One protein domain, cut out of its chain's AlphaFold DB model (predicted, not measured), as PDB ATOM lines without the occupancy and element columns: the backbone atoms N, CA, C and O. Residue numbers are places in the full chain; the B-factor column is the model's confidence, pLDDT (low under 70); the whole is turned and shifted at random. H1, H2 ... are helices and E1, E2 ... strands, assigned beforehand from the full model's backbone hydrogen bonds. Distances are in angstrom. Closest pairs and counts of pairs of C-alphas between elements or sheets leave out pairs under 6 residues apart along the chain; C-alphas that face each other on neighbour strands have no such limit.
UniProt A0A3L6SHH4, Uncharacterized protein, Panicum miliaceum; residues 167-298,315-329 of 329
ATOM      1  N   CYS A 167     222.219 353.672 273.610       92.19
ATOM      2  CA  CYS A 167     222.343 352.633 274.634       92.19
ATOM      3  C   CYS A 167     222.445 351.255 273.965       92.19
ATOM      4  O   CYS A 167     221.462 350.717 273.457       92.19
ATOM      5  N   ASN A 168     223.645 350.677 273.967       89.75
ATOM      6  CA  ASN A 168     223.941 349.463 273.209       89.75
ATOM      7  C   ASN A 168     223.767 348.210 274.073       89.75
ATOM      8  O   ASN A 168     224.648 347.872 274.862       89.75
ATOM      9  N   LEU A 169     222.632 347.519 273.918       88.75
ATOM     10  CA  LEU A 169     222.349 346.271 274.642       88.75
ATOM     11  C   LEU A 169     222.788 345.022 273.868       88.75
ATOM     12  O   LEU A 169     222.981 343.975 274.481       88.75
ATOM     13  N   TYR A 170     222.922 345.125 272.540       89.00
ATOM     14  CA  TYR A 170     223.212 344.017 271.617       89.00
ATOM     15  C   TYR A 170     222.234 342.834 271.736       89.00
ATOM     16  O   TYR A 170     222.571 341.695 271.422       89.00
ATOM     17  N   ASP A 171     221.015 343.109 272.194       93.31
ATOM     18  CA  ASP A 171     219.951 342.137 272.426       93.31
ATOM     19  C   ASP A 171     218.585 342.856 272.358       93.31
ATOM     20  O   ASP A 171     218.501 344.029 271.974       93.31
ATOM     21  N   HIS A 172     217.504 342.161 272.699       93.81
ATOM     22  CA  HIS A 172     216.152 342.702 272.699       93.81
ATOM     23  C   HIS A 172     215.891 343.637 273.885       93.81
ATOM     24  O   HIS A 172     216.505 343.516 274.941       93.81
ATOM     25  N   LEU A 173     214.953 344.567 273.733       96.44
ATOM     26  CA  LEU A 173     214.441 345.388 274.827       96.44
ATOM     27  C   LEU A 173     212.957 345.077 275.015       96.44
ATOM     28  O   LEU A 173     212.116 345.580 274.270       96.44
ATOM     29  N   ILE A 174     212.642 344.226 275.992       95.69
ATOM     30  CA  ILE A 174     211.271 343.799 276.282       95.69
ATOM     31  C   ILE A 174     210.892 344.194 277.704       95.69
ATOM     32  O   ILE A 174     211.375 343.626 278.681       95.69
ATOM     33  N   VAL A 175     209.939 345.116 277.821       94.00
ATOM     34  CA  VAL A 175     209.349 345.483 279.112       94.00
ATOM     35  C   VAL A 175     207.990 344.799 279.242       94.00
ATOM     36  O   VAL A 175     206.990 345.247 278.683       94.00
ATOM     37  N   GLY A 176     207.972 343.666 279.952       81.50
ATOM     38  CA  GLY A 176     206.785 342.808 280.080       81.50
ATOM     39  C   GLY A 176     205.689 343.347 281.008       81.50
ATOM     40  O   GLY A 176     204.538 342.925 280.906       81.50
ATOM     41  N   SER A 177     206.017 344.274 281.907       89.00
ATOM     42  CA  SER A 177     205.047 344.923 282.795       89.00
ATOM     43  C   SER A 177     204.263 346.026 282.068       89.00
ATOM     44  O   SER A 177     204.867 346.772 281.294       89.00
ATOM     45  N   PRO A 178     202.967 346.225 282.369       91.44
ATOM     46  CA  PRO A 178     202.199 347.330 281.803       91.44
ATOM     47  C   PRO A 178     202.736 348.704 282.236       91.44
ATOM     48  O   PRO A 178     202.677 349.063 283.411       91.44
ATOM     49  N   LEU A 179     203.198 349.504 281.275       95.00
ATOM     50  CA  LEU A 179     203.540 350.916 281.451       95.00
ATOM     51  C   LEU A 179     202.346 351.788 281.050       95.00
ATOM     52  O   LEU A 179     202.376 352.521 280.063       95.00
ATOM     53  N   SER A 180     201.256 351.692 281.812       94.31
ATOM     54  CA  SER A 180     199.984 352.346 281.477       94.31
ATOM     55  C   SER A 180     200.052 353.873 281.448       94.31
ATOM     56  O   SER A 180     199.178 354.489 280.855       94.31
ATOM     57  N   ASN A 181     201.044 354.503 282.075       96.31
ATOM     58  CA  ASN A 181     201.191 355.959 282.045       96.31
ATOM     59  C   ASN A 181     202.078 356.458 280.902       96.31
ATOM     60  O   ASN A 181     202.127 357.668 280.696       96.31
ATOM     61  N   LEU A 182     202.751 355.565 280.163       97.94
ATOM     62  CA  LEU A 182     203.694 355.951 279.119       97.94
ATOM     63  C   LEU A 182     202.938 356.563 277.940       97.94
ATOM     64  O   LEU A 182     202.103 355.897 277.335       97.94
ATOM     65  N   LEU A 183     203.236 357.826 277.634       97.75
ATOM     66  CA  LEU A 183     202.621 358.602 276.551       97.75
ATOM     67  C   LEU A 183     203.588 358.817 275.384       97.75
ATOM     68  O   LEU A 183     203.150 358.906 274.241       97.75
ATOM     69  N   TYR A 184     204.889 358.885 275.670       98.38
ATOM     70  CA  TYR A 184     205.937 359.128 274.684       98.38
ATOM     71  C   TYR A 184     207.100 358.155 274.876       98.38
ATOM     72  O   TYR A 184     207.631 358.025 275.986       98.38
ATOM     73  N   LEU A 185     207.501 357.511 273.781       98.44
ATOM     74  CA  LEU A 185     208.655 356.623 273.701       98.44
ATOM     75  C   LEU A 185     209.541 357.056 272.536       98.44
ATOM     76  O   LEU A 185     209.083 357.061 271.398       98.44
ATOM     77  N   HIS A 186     210.803 357.357 272.818       98.31
ATOM     78  CA  HIS A 186     211.809 357.658 271.809       98.31
ATOM     79  C   HIS A 186     213.031 356.765 272.006       98.31
ATOM     80  O   HIS A 186     213.600 356.713 273.097       98.31
ATOM     81  N   ILE A 187     213.415 356.027 270.970       97.44
ATOM     82  CA  ILE A 187     214.621 355.199 270.968       97.44
ATOM     83  C   ILE A 187     215.455 355.569 269.746       97.44
ATOM     84  O   ILE A 187     215.039 355.298 268.627       97.44
ATOM     85  N   GLU A 188     216.635 356.143 269.950       94.69
ATOM     86  CA  GLU A 188     217.526 356.542 268.859       94.69
ATOM     87  C   GLU A 188     218.913 355.913 269.001       94.69
ATOM     88  O   GLU A 188     219.427 355.715 270.108       94.69
ATOM     89  N   HIS A 189     219.540 355.603 267.866       90.75
ATOM     90  CA  HIS A 189     220.955 355.252 267.766       90.75
ATOM     91  C   HIS A 189     221.400 354.080 268.671       90.75
ATOM     92  O   HIS A 189     222.565 354.000 269.057       90.75
ATOM     93  N   CYS A 190     220.487 353.173 269.033       91.19
ATOM     94  CA  CYS A 190     220.761 352.048 269.929       91.19
ATOM     95  C   CYS A 190     221.073 350.753 269.165       91.19
ATOM     96  O   CYS A 190     220.366 350.373 268.228       91.19
ATOM     97  N   GLU A 191     222.064 349.997 269.640       90.06
ATOM     98  CA  GLU A 191     222.325 348.635 269.170       90.06
ATOM     99  C   GLU A 191     221.382 347.624 269.842       90.06
ATOM    100  O   GLU A 191     221.684 347.083 270.909       90.06
ATOM    101  N   LEU A 192     220.231 347.368 269.212       91.81
ATOM    102  CA  LEU A 192     219.200 346.417 269.657       91.81
ATOM    103  C   LEU A 192     218.929 345.342 268.591       91.81
ATOM    104  O   LEU A 192     219.302 345.522 267.429       91.81
ATOM    105  N   THR A 193     218.275 344.241 268.984       91.19
ATOM    106  CA  THR A 193     217.782 343.196 268.058       91.19
ATOM    107  C   THR A 193     216.261 343.166 267.915       91.19
ATOM    108  O   THR A 193     215.771 342.715 266.883       91.19
ATOM    109  N   SER A 194     215.507 343.652 268.906       92.25
ATOM    110  CA  SER A 194     214.059 343.905 268.829       92.25
ATOM    111  C   SER A 194     213.581 344.787 269.987       92.25
ATOM    112  O   SER A 194     214.291 344.960 270.981       92.25
ATOM    113  N   ILE A 195     212.376 345.344 269.867       95.19
ATOM    114  CA  ILE A 195     211.723 346.180 270.883       95.19
ATOM    115  C   ILE A 195     210.323 345.630 271.164       95.19
ATOM    116  O   ILE A 195     209.586 345.316 270.233       95.19
ATOM    117  N   LYS A 196     209.925 345.556 272.437       95.94
ATOM    118  CA  LYS A 196     208.539 345.275 272.833       95.94
ATOM    119  C   LYS A 196     208.153 346.032 274.094       95.94
ATOM    120  O   LYS A 196     208.803 345.895 275.132       95.94
ATOM    121  N   PHE A 197     207.042 346.756 274.026       95.56
ATOM    122  CA  PHE A 197     206.492 347.490 275.163       95.56
ATOM    123  C   PHE A 197     204.997 347.225 275.327       95.56
ATOM    124  O   PHE A 197     204.216 347.323 274.383       95.56
ATOM    125  N   HIS A 198     204.577 346.959 276.565       93.56
ATOM    126  CA  HIS A 198     203.167 346.974 276.940       93.56
ATOM    127  C   HIS A 198     202.780 348.382 277.418       93.56
ATOM    128  O   HIS A 198     202.795 348.658 278.617       93.56
ATOM    129  N   ALA A 199     202.435 349.284 276.495       94.19
ATOM    130  CA  ALA A 199     202.130 350.686 276.797       94.19
ATOM    131  C   ALA A 199     200.773 351.120 276.212       94.19
ATOM    132  O   ALA A 199     200.692 351.788 275.188       94.19
ATOM    133  N   VAL A 200     199.678 350.751 276.883       92.94
ATOM    134  CA  VAL A 200     198.303 350.920 276.361       92.94
ATOM    135  C   VAL A 200     197.896 352.362 276.044       92.94
ATOM    136  O   VAL A 200     197.008 352.583 275.222       92.94
ATOM    137  N   ASN A 201     198.527 353.342 276.693       95.06
ATOM    138  CA  ASN A 201     198.239 354.764 276.511       95.06
ATOM    139  C   ASN A 201     199.316 355.508 275.707       95.06
ATOM    140  O   ASN A 201     199.255 356.736 275.645       95.06
ATOM    141  N   LEU A 202     200.268 354.793 275.096       96.69
ATOM    142  CA  LEU A 202     201.311 355.403 274.278       96.69
ATOM    143  C   LEU A 202     200.667 356.180 273.128       96.69
ATOM    144  O   LEU A 202     199.839 355.629 272.411       96.69
ATOM    145  N   ALA A 203     201.034 357.450 272.986       95.12
ATOM    146  CA  ALA A 203     200.477 358.375 272.002       95.12
ATOM    147  C   ALA A 203     201.467 358.649 270.861       95.12
ATOM    148  O   ALA A 203     201.074 358.672 269.690       95.12
ATOM    149  N   THR A 204     202.753 358.766 271.211       95.69
ATOM    150  CA  THR A 204     203.846 359.046 270.278       95.69
ATOM    151  C   THR A 204     204.968 358.024 270.420       95.69
ATOM    152  O   THR A 204     205.443 357.763 271.530       95.69
ATOM    153  N   PHE A 205     205.414 357.491 269.287       97.00
ATOM    154  CA  PHE A 205     206.597 356.648 269.179       97.00
ATOM    155  C   PHE A 205     207.573 357.222 268.149       97.00
ATOM    156  O   PHE A 205     207.199 357.471 267.004       97.00
ATOM    157  N   GLU A 206     208.820 357.410 268.566       96.00
ATOM    158  CA  GLU A 206     209.925 357.875 267.732       96.00
ATOM    159  C   GLU A 206     211.052 356.839 267.758       96.00
ATOM    160  O   GLU A 206     211.461 356.365 268.823       96.00
ATOM    161  N   TYR A 207     211.546 356.459 266.585       94.19
ATOM    162  CA  TYR A 207     212.633 355.501 266.445       94.19
ATOM    163  C   TYR A 207     213.659 355.987 265.435       94.19
ATOM    164  O   TYR A 207     213.286 356.343 264.326       94.19
ATOM    165  N   GLU A 208     214.938 355.905 265.777       90.81
ATOM    166  CA  GLU A 208     216.037 356.071 264.828       90.81
ATOM    167  C   GLU A 208     217.050 354.938 265.017       90.81
ATOM    168  O   GLU A 208     217.572 354.736 266.115       90.81
ATOM    169  N   GLY A 209     217.349 354.165 263.975       87.69
ATOM    170  CA  GLY A 209     218.322 353.083 264.109       87.69
ATOM    171  C   GLY A 209     218.305 352.035 263.005       87.69
ATOM    172  O   GLY A 209     218.013 352.304 261.841       87.69
ATOM    173  N   ARG A 210     218.696 350.813 263.373       82.81
ATOM    174  CA  ARG A 210     218.721 349.669 262.454       82.81
ATOM    175  C   ARG A 210     217.323 349.119 262.224       82.81
ATOM    176  O   ARG A 210     216.406 349.312 263.013       82.81
ATOM    177  N   PHE A 211     217.174 348.353 261.157       80.81
ATOM    178  CA  PHE A 211     215.939 347.629 260.944       80.81
ATOM    179  C   PHE A 211     215.786 346.488 261.969       80.81
ATOM    180  O   PHE A 211     216.489 345.480 261.872       80.81
ATOM    181  N   ILE A 212     214.855 346.614 262.922       84.69
ATOM    182  CA  ILE A 212     214.553 345.585 263.933       84.69
ATOM    183  C   ILE A 212     213.039 345.392 264.121       84.69
ATOM    184  O   ILE A 212     212.276 346.331 263.897       84.69
ATOM    185  N   PRO A 213     212.571 344.207 264.561       86.88
ATOM    186  CA  PRO A 213     211.178 344.009 264.953       86.88
ATOM    187  C   PRO A 213     210.784 344.907 266.134       86.88
ATOM    188  O   PRO A 213     211.499 344.963 267.139       86.88
ATOM    189  N   ILE A 214     209.627 345.566 266.032       90.81
ATOM    190  CA  ILE A 214     209.076 346.462 267.057       90.81
ATOM    191  C   ILE A 214     207.635 346.037 267.344       90.81
ATOM    192  O   ILE A 214     206.791 346.161 266.471       90.81
ATOM    193  N   ASP A 215     207.348 345.554 268.554       91.88
ATOM    194  CA  ASP A 215     206.008 345.157 269.006       91.88
ATOM    195  C   ASP A 215     205.439 346.184 270.000       91.88
ATOM    196  O   ASP A 215     205.793 346.232 271.183       91.88
ATOM    197  N   LEU A 216     204.533 347.007 269.481       92.69
ATOM    198  CA  LEU A 216     203.708 347.986 270.180       92.69
ATOM    199  C   LEU A 216     202.215 347.674 270.019       92.69
ATOM    200  O   LEU A 216     201.385 348.553 270.264       92.69
ATOM    201  N   THR A 217     201.854 346.437 269.663       88.81
ATOM    202  CA  THR A 217     200.463 346.003 269.446       88.81
ATOM    203  C   THR A 217     199.496 346.356 270.591       88.81
ATOM    204  O   THR A 217     198.342 346.674 270.294       88.81
ATOM    205  N   PRO A 218     199.901 346.413 271.884       89.44
ATOM    206  CA  PRO A 218     199.002 346.835 272.963       89.44
ATOM    207  C   PRO A 218     198.674 348.341 272.981       89.44
ATOM    208  O   PRO A 218     197.815 348.762 273.755       89.44
ATOM    209  N   SER A 219     199.359 349.168 272.188       90.94
ATOM    210  CA  SER A 219     199.347 350.638 272.273       90.94
ATOM    211  C   SER A 219     198.160 351.274 271.542       90.94
ATOM    212  O   SER A 219     198.318 352.021 270.584       90.94
ATOM    213  N   LEU A 220     196.936 351.004 271.992       85.12
ATOM    214  CA  LEU A 220     195.696 351.388 271.291       85.12
ATOM    215  C   LEU A 220     195.422 352.905 271.193       85.12
ATOM    216  O   LEU A 220     194.418 353.304 270.606       85.12
ATOM    217  N   LYS A 221     196.263 353.758 271.784       89.50
ATOM    218  CA  LYS A 221     196.181 355.224 271.661       89.50
ATOM    219  C   LYS A 221     197.276 355.820 270.775       89.50
ATOM    220  O   LYS A 221     197.363 357.044 270.672       89.50
ATOM    221  N   LEU A 222     198.092 354.971 270.152       89.56
ATOM    222  CA  LEU A 222     199.228 355.395 269.351       89.56
ATOM    223  C   LEU A 222     198.715 356.079 268.089       89.56
ATOM    224  O   LEU A 222     198.077 355.442 267.258       89.56
ATOM    225  N   HIS A 223     198.982 357.376 267.959       86.44
ATOM    226  CA  HIS A 223     198.526 358.166 266.817       86.44
ATOM    227  C   HIS A 223     199.683 358.737 265.997       86.44
ATOM    228  O   HIS A 223     199.481 359.023 264.821       86.44
ATOM    229  N   SER A 224     200.872 358.905 266.588       88.12
ATOM    230  CA  SER A 224     202.056 359.436 265.911       88.12
ATOM    231  C   SER A 224     203.208 358.446 265.996       88.12
ATOM    232  O   SER A 224     203.692 358.145 267.085       88.12
ATOM    233  N   VAL A 225     203.661 357.963 264.846       89.38
ATOM    234  CA  VAL A 225     204.808 357.068 264.721       89.38
ATOM    235  C   VAL A 225     205.781 357.666 263.715       89.38
ATOM    236  O   VAL A 225     205.422 357.842 262.555       89.38
ATOM    237  N   ASN A 226     207.000 357.977 264.148       88.19
ATOM    238  CA  ASN A 226     208.081 358.435 263.277       88.19
ATOM    239  C   ASN A 226     209.271 357.488 263.413       88.19
ATOM    240  O   ASN A 226     209.783 357.291 264.511       88.19
ATOM    241  N   ILE A 227     209.683 356.869 262.316       87.44
ATOM    242  CA  ILE A 227     210.711 355.830 262.310       87.44
ATOM    243  C   ILE A 227     211.732 356.176 261.243       87.44
ATOM    244  O   ILE A 227     211.371 356.406 260.095       87.44
ATOM    245  N   GLU A 228     213.001 356.164 261.614       84.94
ATOM    246  CA  GLU A 228     214.127 356.565 260.793       84.94
ATOM    247  C   GLU A 228     215.169 355.441 260.750       84.94
ATOM    248  O   GLU A 228     215.723 355.033 261.769       84.94
ATOM    249  N   PHE A 229     215.415 354.885 259.566       80.12
ATOM    250  CA  PHE A 229     216.334 353.763 259.389       80.12
ATOM    251  C   PHE A 229     217.662 354.208 258.779       80.12
ATOM    252  O   PHE A 229     217.674 354.895 257.757       80.12
ATOM    253  N   GLY A 230     218.777 353.772 259.374       65.69
ATOM    254  CA  GLY A 230     220.133 354.117 258.922       65.69
ATOM    255  C   GLY A 230     220.700 353.238 257.793       65.69
ATOM    256  O   GLY A 230     221.505 353.718 257.000       65.69
ATOM    257  N   GLU A 231     220.293 351.965 257.697       61.66
ATOM    258  CA  GLU A 231     220.753 351.024 256.659       61.66
ATOM    259  C   GLU A 231     219.621 350.048 256.278       61.66
ATOM    260  O   GLU A 231     218.940 349.492 257.144       61.66
ATOM    261  N   ALA A 232     219.380 349.867 254.976       52.19
ATOM    262  CA  ALA A 232     218.190 349.204 254.443       52.19
ATOM    263  C   ALA A 232     218.483 347.784 253.918       52.19
ATOM    264  O   ALA A 232     219.091 347.624 252.862       52.19
ATOM    265  N   VAL A 233     217.947 346.752 254.583       54.12
ATOM    266  CA  VAL A 233     217.721 345.418 253.988       54.12
ATOM    267  C   VAL A 233     216.221 345.126 254.077       54.12
ATOM    268  O   VAL A 233     215.705 344.796 255.139       54.12
ATOM    269  N   PHE A 234     215.493 345.331 252.978       55.28
ATOM    270  CA  PHE A 234     214.051 345.624 253.023       55.28
ATOM    271  C   PHE A 234     213.084 344.480 252.688       55.28
ATOM    272  O   PHE A 234     211.922 344.757 252.443       55.28
ATOM    273  N   GLN A 235     213.483 343.206 252.686       49.16
ATOM    274  CA  GLN A 235     212.605 342.164 252.114       49.16
ATOM    275  C   GLN A 235     211.705 341.376 253.089       49.16
ATOM    276  O   GLN A 235     210.885 340.598 252.629       49.16
ATOM    277  N   HIS A 236     211.761 341.587 254.409       51.56
ATOM    278  CA  HIS A 236     210.836 340.929 255.376       51.56
ATOM    279  C   HIS A 236     210.444 341.809 256.567       51.56
ATOM    280  O   HIS A 236     209.821 341.408 257.554       51.56
ATOM    281  N   ALA A 237     210.898 343.039 256.481       53.75
ATOM    282  CA  ALA A 237     211.208 343.855 257.615       53.75
ATOM    283  C   ALA A 237     210.003 344.774 257.890       53.75
ATOM    284  O   ALA A 237     209.467 344.798 258.999       53.75
ATOM    285  N   VAL A 238     209.499 345.417 256.834       63.22
ATOM    286  CA  VAL A 238     208.316 346.288 256.836       63.22
ATOM    287  C   VAL A 238     207.081 345.559 257.361       63.22
ATOM    288  O   VAL A 238     206.425 346.058 258.270       63.22
ATOM    289  N   MET A 239     206.824 344.337 256.890       65.00
ATOM    290  CA  MET A 239     205.713 343.518 257.389       65.00
ATOM    291  C   MET A 239     205.834 343.211 258.885       65.00
ATOM    292  O   MET A 239     204.848 343.276 259.616       65.00
ATOM    293  N   SER A 240     207.043 342.913 259.367       68.56
ATOM    294  CA  SER A 240     207.284 342.650 260.793       68.56
ATOM    295  C   SER A 240     207.055 343.896 261.651       68.56
ATOM    296  O   SER A 240     206.493 343.794 262.739       68.56
ATOM    297  N   LEU A 241     207.464 345.067 261.155       72.31
ATOM    298  CA  LEU A 241     207.219 346.353 261.799       72.31
ATOM    299  C   LEU A 241     205.721 346.665 261.868       72.31
ATOM    300  O   LEU A 241     205.208 347.008 262.927       72.31
ATOM    301  N   LEU A 242     205.017 346.528 260.747       69.31
ATOM    302  CA  LEU A 242     203.614 346.920 260.629       69.31
ATOM    303  C   LEU A 242     202.687 345.975 261.395       69.31
ATOM    304  O   LEU A 242     201.784 346.451 262.072       69.31
ATOM    305  N   ASN A 243     202.980 344.671 261.418       76.38
ATOM    306  CA  ASN A 243     202.298 343.715 262.301       76.38
ATOM    307  C   ASN A 243     202.523 344.007 263.790       76.38
ATOM    308  O   ASN A 243     201.737 343.588 264.637       76.38
ATOM    309  N   GLY A 244     203.625 344.680 264.113       78.56
ATOM    310  CA  GLY A 244     203.950 345.093 265.463       78.56
ATOM    311  C   GLY A 244     203.323 346.428 265.871       78.56
ATOM    312  O   GLY A 244     203.291 346.731 267.061       78.56
ATOM    313  N   LEU A 245     202.782 347.216 264.937       82.56
ATOM    314  CA  LEU A 245     202.054 348.448 265.237       82.56
ATOM    315  C   LEU A 245     200.542 348.178 265.357       82.56
ATOM    316  O   LEU A 245     199.995 347.311 264.677       82.56
ATOM    317  N   PRO A 246     199.822 348.908 266.222       76.69
ATOM    318  CA  PRO A 246     198.377 348.773 266.331       76.69
ATOM    319  C   PRO A 246     197.680 349.406 265.109       76.69
ATOM    320  O   PRO A 246     198.098 350.447 264.614       76.69
ATOM    321  N   ILE A 247     196.561 348.823 264.662       68.44
ATOM    322  CA  ILE A 247     195.809 349.240 263.449       68.44
ATOM    323  C   ILE A 247     195.329 350.711 263.501       68.44
ATOM    324  O   ILE A 247     195.016 351.314 262.480       68.44
ATOM    325  N   VAL A 248     195.267 351.303 264.695       64.44
ATOM    326  CA  VAL A 248     194.721 352.646 264.964       64.44
ATOM    327  C   VAL A 248     195.685 353.811 264.690       64.44
ATOM    328  O   VAL A 248     195.299 354.961 264.904       64.44
ATOM    329  N   VAL A 249     196.918 353.547 264.246       67.56
ATOM    330  CA  VAL A 249     197.912 354.602 263.974       67.56
ATOM    331  C   VAL A 249     197.409 355.547 262.879       67.56
ATOM    332  O   VAL A 249     197.129 355.125 261.762       67.56
ATOM    333  N   GLN A 250     197.298 356.839 263.208       66.12
ATOM    334  CA  GLN A 250     196.798 357.873 262.290       66.12
ATOM    335  C   GLN A 250     197.913 358.428 261.397       66.12
ATOM    336  O   GLN A 250     197.736 358.560 260.186       66.12
ATOM    337  N   ASN A 251     199.067 358.715 262.000       73.25
ATOM    338  CA  ASN A 251     200.224 359.294 261.338       73.25
ATOM    339  C   ASN A 251     201.405 358.335 261.488       73.25
ATOM    340  O   ASN A 251     202.032 358.274 262.546       73.25
ATOM    341  N   LEU A 252     201.713 357.598 260.428       79.06
ATOM    342  CA  LEU A 252     202.954 356.852 260.293       79.06
ATOM    343  C   LEU A 252     203.877 357.623 259.355       79.06
ATOM    344  O   LEU A 252     203.477 357.913 258.237       79.06
ATOM    345  N   THR A 253     205.086 357.948 259.803       77.81
ATOM    346  CA  THR A 253     206.180 358.465 258.976       77.81
ATOM    347  C   THR A 253     207.340 357.480 259.037       77.81
ATOM    348  O   THR A 253     207.854 357.198 260.117       77.81
ATOM    349  N   LEU A 254     207.756 356.955 257.888       74.94
ATOM    350  CA  LEU A 254     208.937 356.105 257.756       74.94
ATOM    351  C   LEU A 254     209.969 356.834 256.902       74.94
ATOM    352  O   LEU A 254     209.709 357.118 255.736       74.94
ATOM    353  N   ARG A 255     211.138 357.120 257.467       73.56
ATOM    354  CA  ARG A 255     212.295 357.696 256.783       73.56
ATOM    355  C   ARG A 255     213.370 356.635 256.646       73.56
ATOM    356  O   ARG A 255     213.675 355.916 257.591       73.56
ATOM    357  N   VAL A 256     213.960 356.531 255.467       68.00
ATOM    358  CA  VAL A 256     215.082 355.618 255.223       68.00
ATOM    359  C   VAL A 256     216.234 356.416 254.653       68.00
ATOM    360  O   VAL A 256     216.118 356.962 253.551       68.00
ATOM    361  N   TRP A 257     217.348 356.463 255.378       64.19
ATOM    362  CA  TRP A 257     218.584 357.041 254.877       64.19
ATOM    363  C   TRP A 257     219.313 356.027 254.011       64.19
ATOM    364  O   TRP A 257     219.429 354.846 254.333       64.19
ATOM    365  N   ARG A 258     219.780 356.496 252.855       56.94
ATOM    366  CA  ARG A 258     220.559 355.681 251.929       56.94
ATOM    367  C   ARG A 258     222.031 355.744 252.289       56.94
ATOM    368  O   ARG A 258     222.623 356.820 252.266       56.94
ATOM    369  N   THR A 259     222.652 354.580 252.395       50.00
ATOM    370  CA  THR A 259     224.079 354.418 252.121       50.00
ATOM    371  C   THR A 259     224.238 353.349 251.025       50.00
ATOM    372  O   THR A 259     223.914 352.182 251.196       50.00
ATOM    373  N   HIS A 260     224.655 353.789 249.830       49.16
ATOM    374  CA  HIS A 260     225.160 352.970 248.712       49.16
ATOM    375  C   HIS A 260     224.320 351.767 248.194       49.16
ATOM    376  O   HIS A 260     224.850 350.668 248.041       49.16
ATOM    377  N   LEU A 261     223.054 351.957 247.788       49.56
ATOM    378  CA  LEU A 261     222.422 351.019 246.833       49.56
ATOM    379  C   LEU A 261     222.768 351.410 245.385       49.56
ATOM    380  O   LEU A 261     222.520 352.546 244.983       49.56
ATOM    381  N   GLU A 262     223.292 350.469 244.589       52.84
ATOM    382  CA  GLU A 262     223.418 350.636 243.132       52.84
ATOM    383  C   GLU A 262     222.042 350.865 242.478       52.84
ATOM    384  O   GLU A 262     221.036 350.303 242.917       52.84
ATOM    385  N   GLU A 263     221.987 351.660 241.403       54.12
ATOM    386  CA  GLU A 263     220.736 352.057 240.730       54.12
ATOM    387  C   GLU A 263     219.851 350.871 240.308       54.12
ATOM    388  O   GLU A 263     218.628 350.971 240.362       54.12
ATOM    389  N   ALA A 264     220.440 349.721 239.966       53.81
ATOM    390  CA  ALA A 264     219.694 348.507 239.633       53.81
ATOM    391  C   ALA A 264     218.915 347.942 240.837       53.81
ATOM    392  O   ALA A 264     217.742 347.594 240.717       53.81
ATOM    393  N   LYS A 265     219.524 347.949 242.030       58.06
ATOM    394  CA  LYS A 265     218.877 347.494 243.272       58.06
ATOM    395  C   LYS A 265     217.779 348.452 243.734       58.06
ATOM    396  O   LYS A 265     216.908 348.063 244.503       58.06
ATOM    397  N   LYS A 266     217.796 349.699 243.251       58.53
ATOM    398  CA  LYS A 266     216.803 350.726 243.577       58.53
ATOM    399  C   LYS A 266     215.424 350.386 243.007       58.53
ATOM    400  O   LYS A 266     214.435 350.518 243.716       58.53
ATOM    401  N   SER A 267     215.344 349.941 241.752       62.56
ATOM    402  CA  SER A 267     214.054 349.604 241.130       62.56
ATOM    403  C   SER A 267     213.412 348.371 241.768       62.56
ATOM    404  O   SER A 267     212.220 348.389 242.068       62.56
ATOM    405  N   GLU A 268     214.201 347.320 242.010       64.12
ATOM    406  CA  GLU A 268     213.742 346.111 242.708       64.12
ATOM    407  C   GLU A 268     213.291 346.431 244.138       64.12
ATOM    408  O   GLU A 268     212.255 345.943 244.584       64.12
ATOM    409  N   PHE A 269     214.022 347.313 244.827       64.25
ATOM    410  CA  PHE A 269     213.668 347.807 246.155       64.25
ATOM    411  C   PHE A 269     212.300 348.497 246.178       64.25
ATOM    412  O   PHE A 269     211.452 348.137 246.991       64.25
ATOM    413  N   TYR A 270     212.058 349.457 245.278       63.94
ATOM    414  CA  TYR A 270     210.775 350.163 245.231       63.94
ATOM    415  C   TYR A 270     209.617 349.232 244.871       63.94
ATOM    416  O   TYR A 270     208.543 349.369 245.443       63.94
ATOM    417  N   SER A 271     209.840 348.269 243.974       66.69
ATOM    418  CA  SER A 271     208.815 347.293 243.600       66.69
ATOM    419  C   SER A 271     208.463 346.336 244.743       66.69
ATOM    420  O   SER A 271     207.296 345.982 244.881       66.69
ATOM    421  N   ALA A 272     209.444 345.907 245.545       66.94
ATOM    422  CA  ALA A 272     209.194 345.059 246.710       66.94
ATOM    423  C   ALA A 272     208.434 345.819 247.804       66.94
ATOM    424  O   ALA A 272     207.475 345.297 248.360       66.94
ATOM    425  N   LEU A 273     208.816 347.074 248.058       65.81
ATOM    426  CA  LEU A 273     208.133 347.932 249.021       65.81
ATOM    427  C   LEU A 273     206.682 348.223 248.617       65.81
ATOM    428  O   LEU A 273     205.795 348.160 249.457       65.81
ATOM    429  N   GLU A 274     206.446 348.544 247.345       65.56
ATOM    430  CA  GLU A 274     205.104 348.797 246.803       65.56
ATOM    431  C   GLU A 274     204.217 347.555 246.952       65.56
ATOM    432  O   GLU A 274     203.108 347.659 247.461       65.56
ATOM    433  N   LYS A 275     204.761 346.360 246.673       68.44
ATOM    434  CA  LYS A 275     204.068 345.085 246.903       68.44
ATOM    435  C   LYS A 275     203.717 344.850 248.378       68.44
ATOM    436  O   LYS A 275     202.592 344.454 248.665       68.44
ATOM    437  N   ASP A 276     204.655 345.086 249.296       67.25
ATOM    438  CA  ASP A 276     204.418 344.922 250.738       67.25
ATOM    439  C   ASP A 276     203.363 345.924 251.250       67.25
ATOM    440  O   ASP A 276     202.514 345.568 252.066       67.25
ATOM    441  N   LEU A 277     203.387 347.171 250.762       66.00
ATOM    442  CA  LEU A 277     202.396 348.198 251.106       66.00
ATOM    443  C   LEU A 277     201.006 347.882 250.530       66.00
ATOM    444  O   LEU A 277     200.012 348.080 251.226       66.00
ATOM    445  N   ASP A 278     200.925 347.370 249.300       64.00
ATOM    446  CA  ASP A 278     199.665 346.977 248.660       64.00
ATOM    447  C   ASP A 278     199.020 345.765 249.353       64.00
ATOM    448  O   ASP A 278     197.828 345.799 249.664       64.00
ATOM    449  N   GLU A 279     199.805 344.733 249.700       63.66
ATOM    450  CA  GLU A 279     199.316 343.573 250.469       63.66
ATOM    451  C   GLU A 279     198.693 343.985 251.817       63.66
ATOM    452  O   GLU A 279     197.768 343.339 252.313       63.66
ATOM    453  N   LEU A 280     199.164 345.082 252.412       54.22
ATOM    454  CA  LEU A 280     198.632 345.614 253.667       54.22
ATOM    455  C   LEU A 280     197.332 346.396 253.500       54.22
ATOM    456  O   LEU A 280     196.468 346.339 254.381       54.22
ATOM    457  N   LEU A 281     197.179 347.123 252.395       55.69
ATOM    458  CA  LEU A 281     195.950 347.859 252.103       55.69
ATOM    459  C   LEU A 281     194.786 346.881 251.897       55.69
ATOM    460  O   LEU A 281     193.711 347.083 252.470       55.69
ATOM    461  N   ASP A 282     195.046 345.749 251.239       55.44
ATOM    462  CA  ASP A 282     194.082 344.657 251.061       55.44
ATOM    463  C   ASP A 282     193.641 343.997 252.385       55.44
ATOM    464  O   ASP A 282     192.521 343.483 252.485       55.44
ATOM    465  N   LEU A 283     194.480 344.037 253.429       51.59
ATOM    466  CA  LEU A 283     194.186 343.457 254.746       51.59
ATOM    467  C   LEU A 283     193.385 344.387 255.679       51.59
ATOM    468  O   LEU A 283     192.803 343.898 256.651       51.59
ATOM    469  N   GLY A 284     193.332 345.700 255.412       49.38
ATOM    470  CA  GLY A 284     192.801 346.685 256.369       49.38
ATOM    471  C   GLY A 284     191.846 347.750 255.821       49.38
ATOM    472  O   GLY A 284     191.002 348.232 256.576       49.38
ATOM    473  N   TYR A 285     191.924 348.114 254.538       44.94
ATOM    474  CA  TYR A 285     191.165 349.235 253.974       44.94
ATOM    475  C   TYR A 285     190.803 348.985 252.505       44.94
ATOM    476  O   TYR A 285     191.639 349.110 251.622       44.94
ATOM    477  N   LYS A 286     189.516 348.735 252.223       45.66
ATOM    478  CA  LYS A 286     189.004 348.442 250.865       45.66
ATOM    479  C   LYS A 286     189.233 349.547 249.807       45.66
ATOM    480  O   LYS A 286     189.008 349.271 248.636       45.66
ATOM    481  N   ASP A 287     189.677 350.745 250.209       47.72
ATOM    482  CA  ASP A 287     189.897 351.924 249.346       47.72
ATOM    483  C   ASP A 287     191.328 352.518 249.457       47.72
ATOM    484  O   ASP A 287     191.576 353.652 249.025       47.72
ATOM    485  N   GLY A 288     192.264 351.807 250.095       46.22
ATOM    486  CA  GLY A 288     193.644 352.260 250.268       46.22
ATOM    487  C   GLY A 288     194.520 351.928 249.054       46.22
ATOM    488  O   GLY A 288     194.447 350.822 248.535       46.22
ATOM    489  N   THR A 289     195.359 352.865 248.604       49.81
ATOM    490  CA  THR A 289     196.353 352.648 247.533       49.81
ATOM    491  C   THR A 289     197.698 353.236 247.952       49.81
ATOM    492  O   THR A 289     197.724 354.316 248.554       49.81
ATOM    493  N   ALA A 290     198.799 352.549 247.645       54.47
ATOM    494  CA  ALA A 290     200.147 353.082 247.790       54.47
ATOM    495  C   ALA A 290     200.486 353.861 246.503       54.47
ATOM    496  O   ALA A 290     200.281 353.358 245.399       54.47
ATOM    497  N   CYS A 291     200.911 355.125 246.600       54.19
ATOM    498  CA  CYS A 291     201.200 355.947 245.418       54.19
ATOM    499  C   CYS A 291     202.483 356.758 245.594       54.19
ATOM    500  O   CYS A 291     202.747 357.298 246.670       54.19
ATOM    501  N   ARG A 292     203.240 356.893 244.497       53.66
ATOM    502  CA  ARG A 292     204.364 357.828 244.415       53.66
ATOM    503  C   ARG A 292     203.835 359.249 244.253       53.66
ATOM    504  O   ARG A 292     203.454 359.621 243.144       53.66
ATOM    505  N   GLU A 293     203.815 360.044 245.315       52.56
ATOM    506  CA  GLU A 293     203.466 361.470 245.229       52.56
ATOM    507  C   GLU A 293     204.578 362.327 245.839       52.56
ATOM    508  O   GLU A 293     205.266 361.926 246.776       52.56
ATOM    509  N   ALA A 294     204.777 363.529 245.295       40.28
ATOM    510  CA  ALA A 294     205.655 364.502 245.930       40.28
ATOM    511  C   ALA A 294     205.032 364.928 247.273       40.28
ATOM    512  O   ALA A 294     203.830 365.208 247.294       40.28
ATOM    513  N   PRO A 295     205.800 365.004 248.377       39.69
ATOM    514  CA  PRO A 295     205.265 365.461 249.652       39.69
ATOM    515  C   PRO A 295     204.676 366.864 249.483       39.69
ATOM    516  O   PRO A 295     205.382 367.812 249.138       39.69
ATOM    517  N   ILE A 296     203.365 366.977 249.693       33.81
ATOM    518  CA  ILE A 296     202.661 368.256 249.697       33.81
ATOM    519  C   ILE A 296     202.950 368.893 251.056       33.81
ATOM    520  O   ILE A 296     202.423 368.460 252.079       33.81
ATOM    521  N   PHE A 297     203.838 369.882 251.076       33.84
ATOM    522  CA  PHE A 297     203.977 370.770 252.222       33.84
ATOM    523  C   PHE A 297     202.877 371.827 252.113       33.84
ATOM    524  O   PHE A 297     202.818 372.533 251.109       33.84
ATOM    525  N   ASP A 298     201.998 371.913 253.115       30.02
ATOM    526  CA  ASP A 298     201.021 373.000 253.194       30.02
ATOM    527  C   ASP A 298     201.761 374.350 253.216       30.02
ATOM    528  O   ASP A 298     202.730 374.525 253.960       30.02
ATOM    529  N   GLN A 315     219.015 362.161 250.058       46.81
ATOM    530  CA  GLN A 315     218.177 361.314 249.210       46.81
ATOM    531  C   GLN A 315     217.547 360.187 250.053       46.81
ATOM    532  O   GLN A 315     217.989 359.040 249.979       46.81
ATOM    533  N   GLY A 316     216.547 360.512 250.873       49.56
ATOM    534  CA  GLY A 316     215.785 359.553 251.679       49.56
ATOM    535  C   GLY A 316     214.439 359.188 251.049       49.56
ATOM    536  O   GLY A 316     213.910 359.938 250.231       49.56
ATOM    537  N   LEU A 317     213.894 358.024 251.410       55.00
ATOM    538  CA  LEU A 317     212.490 357.683 251.143       55.00
ATOM    539  C   LEU A 317     211.648 358.088 252.354       55.00
ATOM    540  O   LEU A 317     212.047 357.766 253.472       55.00
ATOM    541  N   VAL A 318     210.519 358.767 252.136       57.38
ATOM    542  CA  VAL A 318     209.593 359.174 253.202       57.38
ATOM    543  C   VAL A 318     208.225 358.573 252.916       57.38
ATOM    544  O   VAL A 318     207.556 359.040 252.011       57.38
ATOM    545  N   ILE A 319     207.804 357.572 253.687       62.94
ATOM    546  CA  ILE A 319     206.470 356.966 253.572       62.94
ATOM    547  C   ILE A 319     205.575 357.595 254.637       62.94
ATOM    548  O   ILE A 319     205.906 357.519 255.820       62.94
ATOM    549  N   THR A 320     204.456 358.197 254.243       58.69
ATOM    550  CA  THR A 320     203.470 358.793 255.156       58.69
ATOM    551  C   THR A 320     202.087 358.183 254.983       58.69
ATOM    552  O   THR A 320     201.683 357.895 253.861       58.69
ATOM    553  N   SER A 321     201.341 357.984 256.071       61.31
ATOM    554  CA  SER A 321     199.918 357.634 256.002       61.31
ATOM    555  C   SER A 321     199.040 358.878 256.121       61.31
ATOM    556  O   SER A 321     199.243 359.717 256.996       61.31
ATOM    557  N   THR A 322     198.020 358.990 255.274       56.50
ATOM    558  CA  THR A 322     196.969 360.008 255.425       56.50
ATOM    559  C   THR A 322     195.882 359.530 256.399       56.50
ATOM    560  O   THR A 322     195.684 358.321 256.536       56.50
ATOM    561  N   PRO A 323     195.064 360.432 256.984       50.53
ATOM    562  CA  PRO A 323     193.918 360.052 257.822       50.53
ATOM    563  C   PRO A 323     192.889 359.134 257.136       50.53
ATOM    564  O   PRO A 323     192.022 358.572 257.798       50.53
ATOM    565  N   LYS A 324     192.958 358.997 255.804       52.97
ATOM    566  CA  LYS A 324     192.126 358.096 254.993       52.97
ATOM    567  C   LYS A 324     192.772 356.721 254.751       52.97
ATOM    568  O   LYS A 324     192.244 355.957 253.953       52.97
ATOM    569  N   GLY A 325     193.911 356.424 255.381       51.44
ATOM    570  CA  GLY A 325     194.621 355.147 255.243       51.44
ATOM    571  C   GLY A 325     195.417 354.988 253.943       51.44
ATOM    572  O   GLY A 325     195.795 353.874 253.605       51.44
ATOM    573  N   ARG A 326     195.671 356.070 253.191       53.00
ATOM    574  CA  ARG A 326     196.534 356.020 251.991       53.00
ATOM    575  C   ARG A 326     197.994 356.211 252.372       53.00
ATOM    576  O   ARG A 326     198.272 357.160 253.108       53.00
ATOM    577  N   PHE A 327     198.883 355.373 251.842       57.41
ATOM    578  CA  PHE A 327     200.330 355.545 251.964       57.41
ATOM    579  C   PHE A 327     200.874 356.364 250.789       57.41
ATOM    580  O   PHE A 327     200.607 356.051 249.630       57.41
ATOM    581  N   VAL A 328     201.651 357.396 251.097       58.38
ATOM    582  CA  VAL A 328     202.325 358.277 250.134       58.38
ATOM    583  C   VAL A 328     203.827 358.146 250.334       58.38
ATOM    584  O   VAL A 328     204.273 358.265 251.477       58.38
ATOM    585  N   TYR A 329     204.597 357.890 249.273       57.50
ATOM    586  CA  TYR A 329     206.052 357.694 249.354       57.50
ATOM    587  C   TYR A 329     206.838 358.169 248.133       57.50
ATOM    588  O   TYR A 329     206.247 358.310 247.044       57.50
TER     589      TYR A 329
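Overview. This is residues 167 to 298 and 315 to 329 of the 329 residues of an uncharacterized protein of Panicum miliaceum (UniProt A0A3L6SHH4). The chain winds in stacked, flattened turns, a short solenoid with two walls: one wall is the sheet E2, E4, E5, E6 and E7, and across from it stands a row of E1, E3, the short stretch 214 to 215, H1 and H2. From one turn to the next the chain runs one way in E2, E4, E5 and E6 and back the other way in the second wall, which is strand at the E1 end and helix at the H2 end; residues 262 to 268 stick out there. The printed part has 147 residues, under half of them in named elements, with two helices and seven strands in the order E1 E2 E3 E4 E5 H1 E6 H2 E7, class mixed. The larger sheet is mixed in direction, in the order E2, E4, E5, E6, E7, and E1 and E3 make a second, parallel sheet. The whole is compact, with a radius of gyration of the C-alphas of 15.3 A and spans of 44 by 35 by 30 A.

Along the chain. Start in the larger sheet and find C-alpha 184 at (205.937, 359.128, 274.684), where E2, residues 184 to 188, begins. Read on to E4, residues 204 to 209, 16.8 A long, then to E5, residues 224 to 229, 16.7 A, and to E6, residues 251 to 256, 16.5 A. E7, residues 317 to 321, measures 13.5 A and ends at C-alpha 321 at (199.918, 357.634, 256.002). For the smaller sheet look at E1, residues 171 to 175, 13.0 A, and E3, residues 192 to 197, 13.9 A. H1, residues 237 to 244, is 10.8 A long. The longest helix, H2, residues 263 to 284, begins at C-alpha 263 at (220.736, 352.057, 240.730) and measures 32.5 A.

Arrangement. In the larger sheet E2 and E7 are the edge strands. E2 and E4 are parallel, and N 187 and O 206 are 2.9 A apart. E4 and E5 are parallel at 1 degrees, with N 207 and O 226 at 2.8 A. E5 and E6 are parallel, with N 255 and O 227 at 2.7 A. E6 and E7 are antiparallel at 170 degrees, with N 254 and O 319 at 2.8 A. E5, H1 and E6 form a strand-helix-strand unit, two parallel neighbour strands with a helix between them, and its crossover is right-handed. H1 and H2 are not on this sheet, each with 2 pairs of C-alphas within 10 A. H1 and H2 only just touch, with 3 pairs of C-alphas within 8 A; the closest are those of Met 239 and Asp 276, 6.9 A apart. H2 touches H1 with residues 273 to 276 alone, and they run the same way at a shallow tilt of 22 degrees. In the smaller sheet E1 and E3 are parallel, with N 173 and O 194 at 2.9 A. Residues 195 to 196 of E3 also pair, parallel, with residues 214 to 215. E3 and H1 are apart. Every O i to N i+4 pair is within hydrogen-bond range in H1, and 15 of 18 are in H2.

Size, cuts and confidence. The two C-alphas farthest apart, those of Asn 181 and Ala 264, are 46.9 A apart. Residues 299 to 314 are not printed, and C-alphas 298 and 315 are 21.1 A apart across this cut, which lies in the link from H2 to E7. The link from E4 to E5, 14 residues, is long. Look at residues 290 to 291 and residues 320 to 321 of E7: both pair with residues 327 to 328, near the chain's last residue, Tyr 329. The mean pLDDT of the printed part is 72.8, and 74 residues are under 70, among them residues 256 to 298 and 315 to 329.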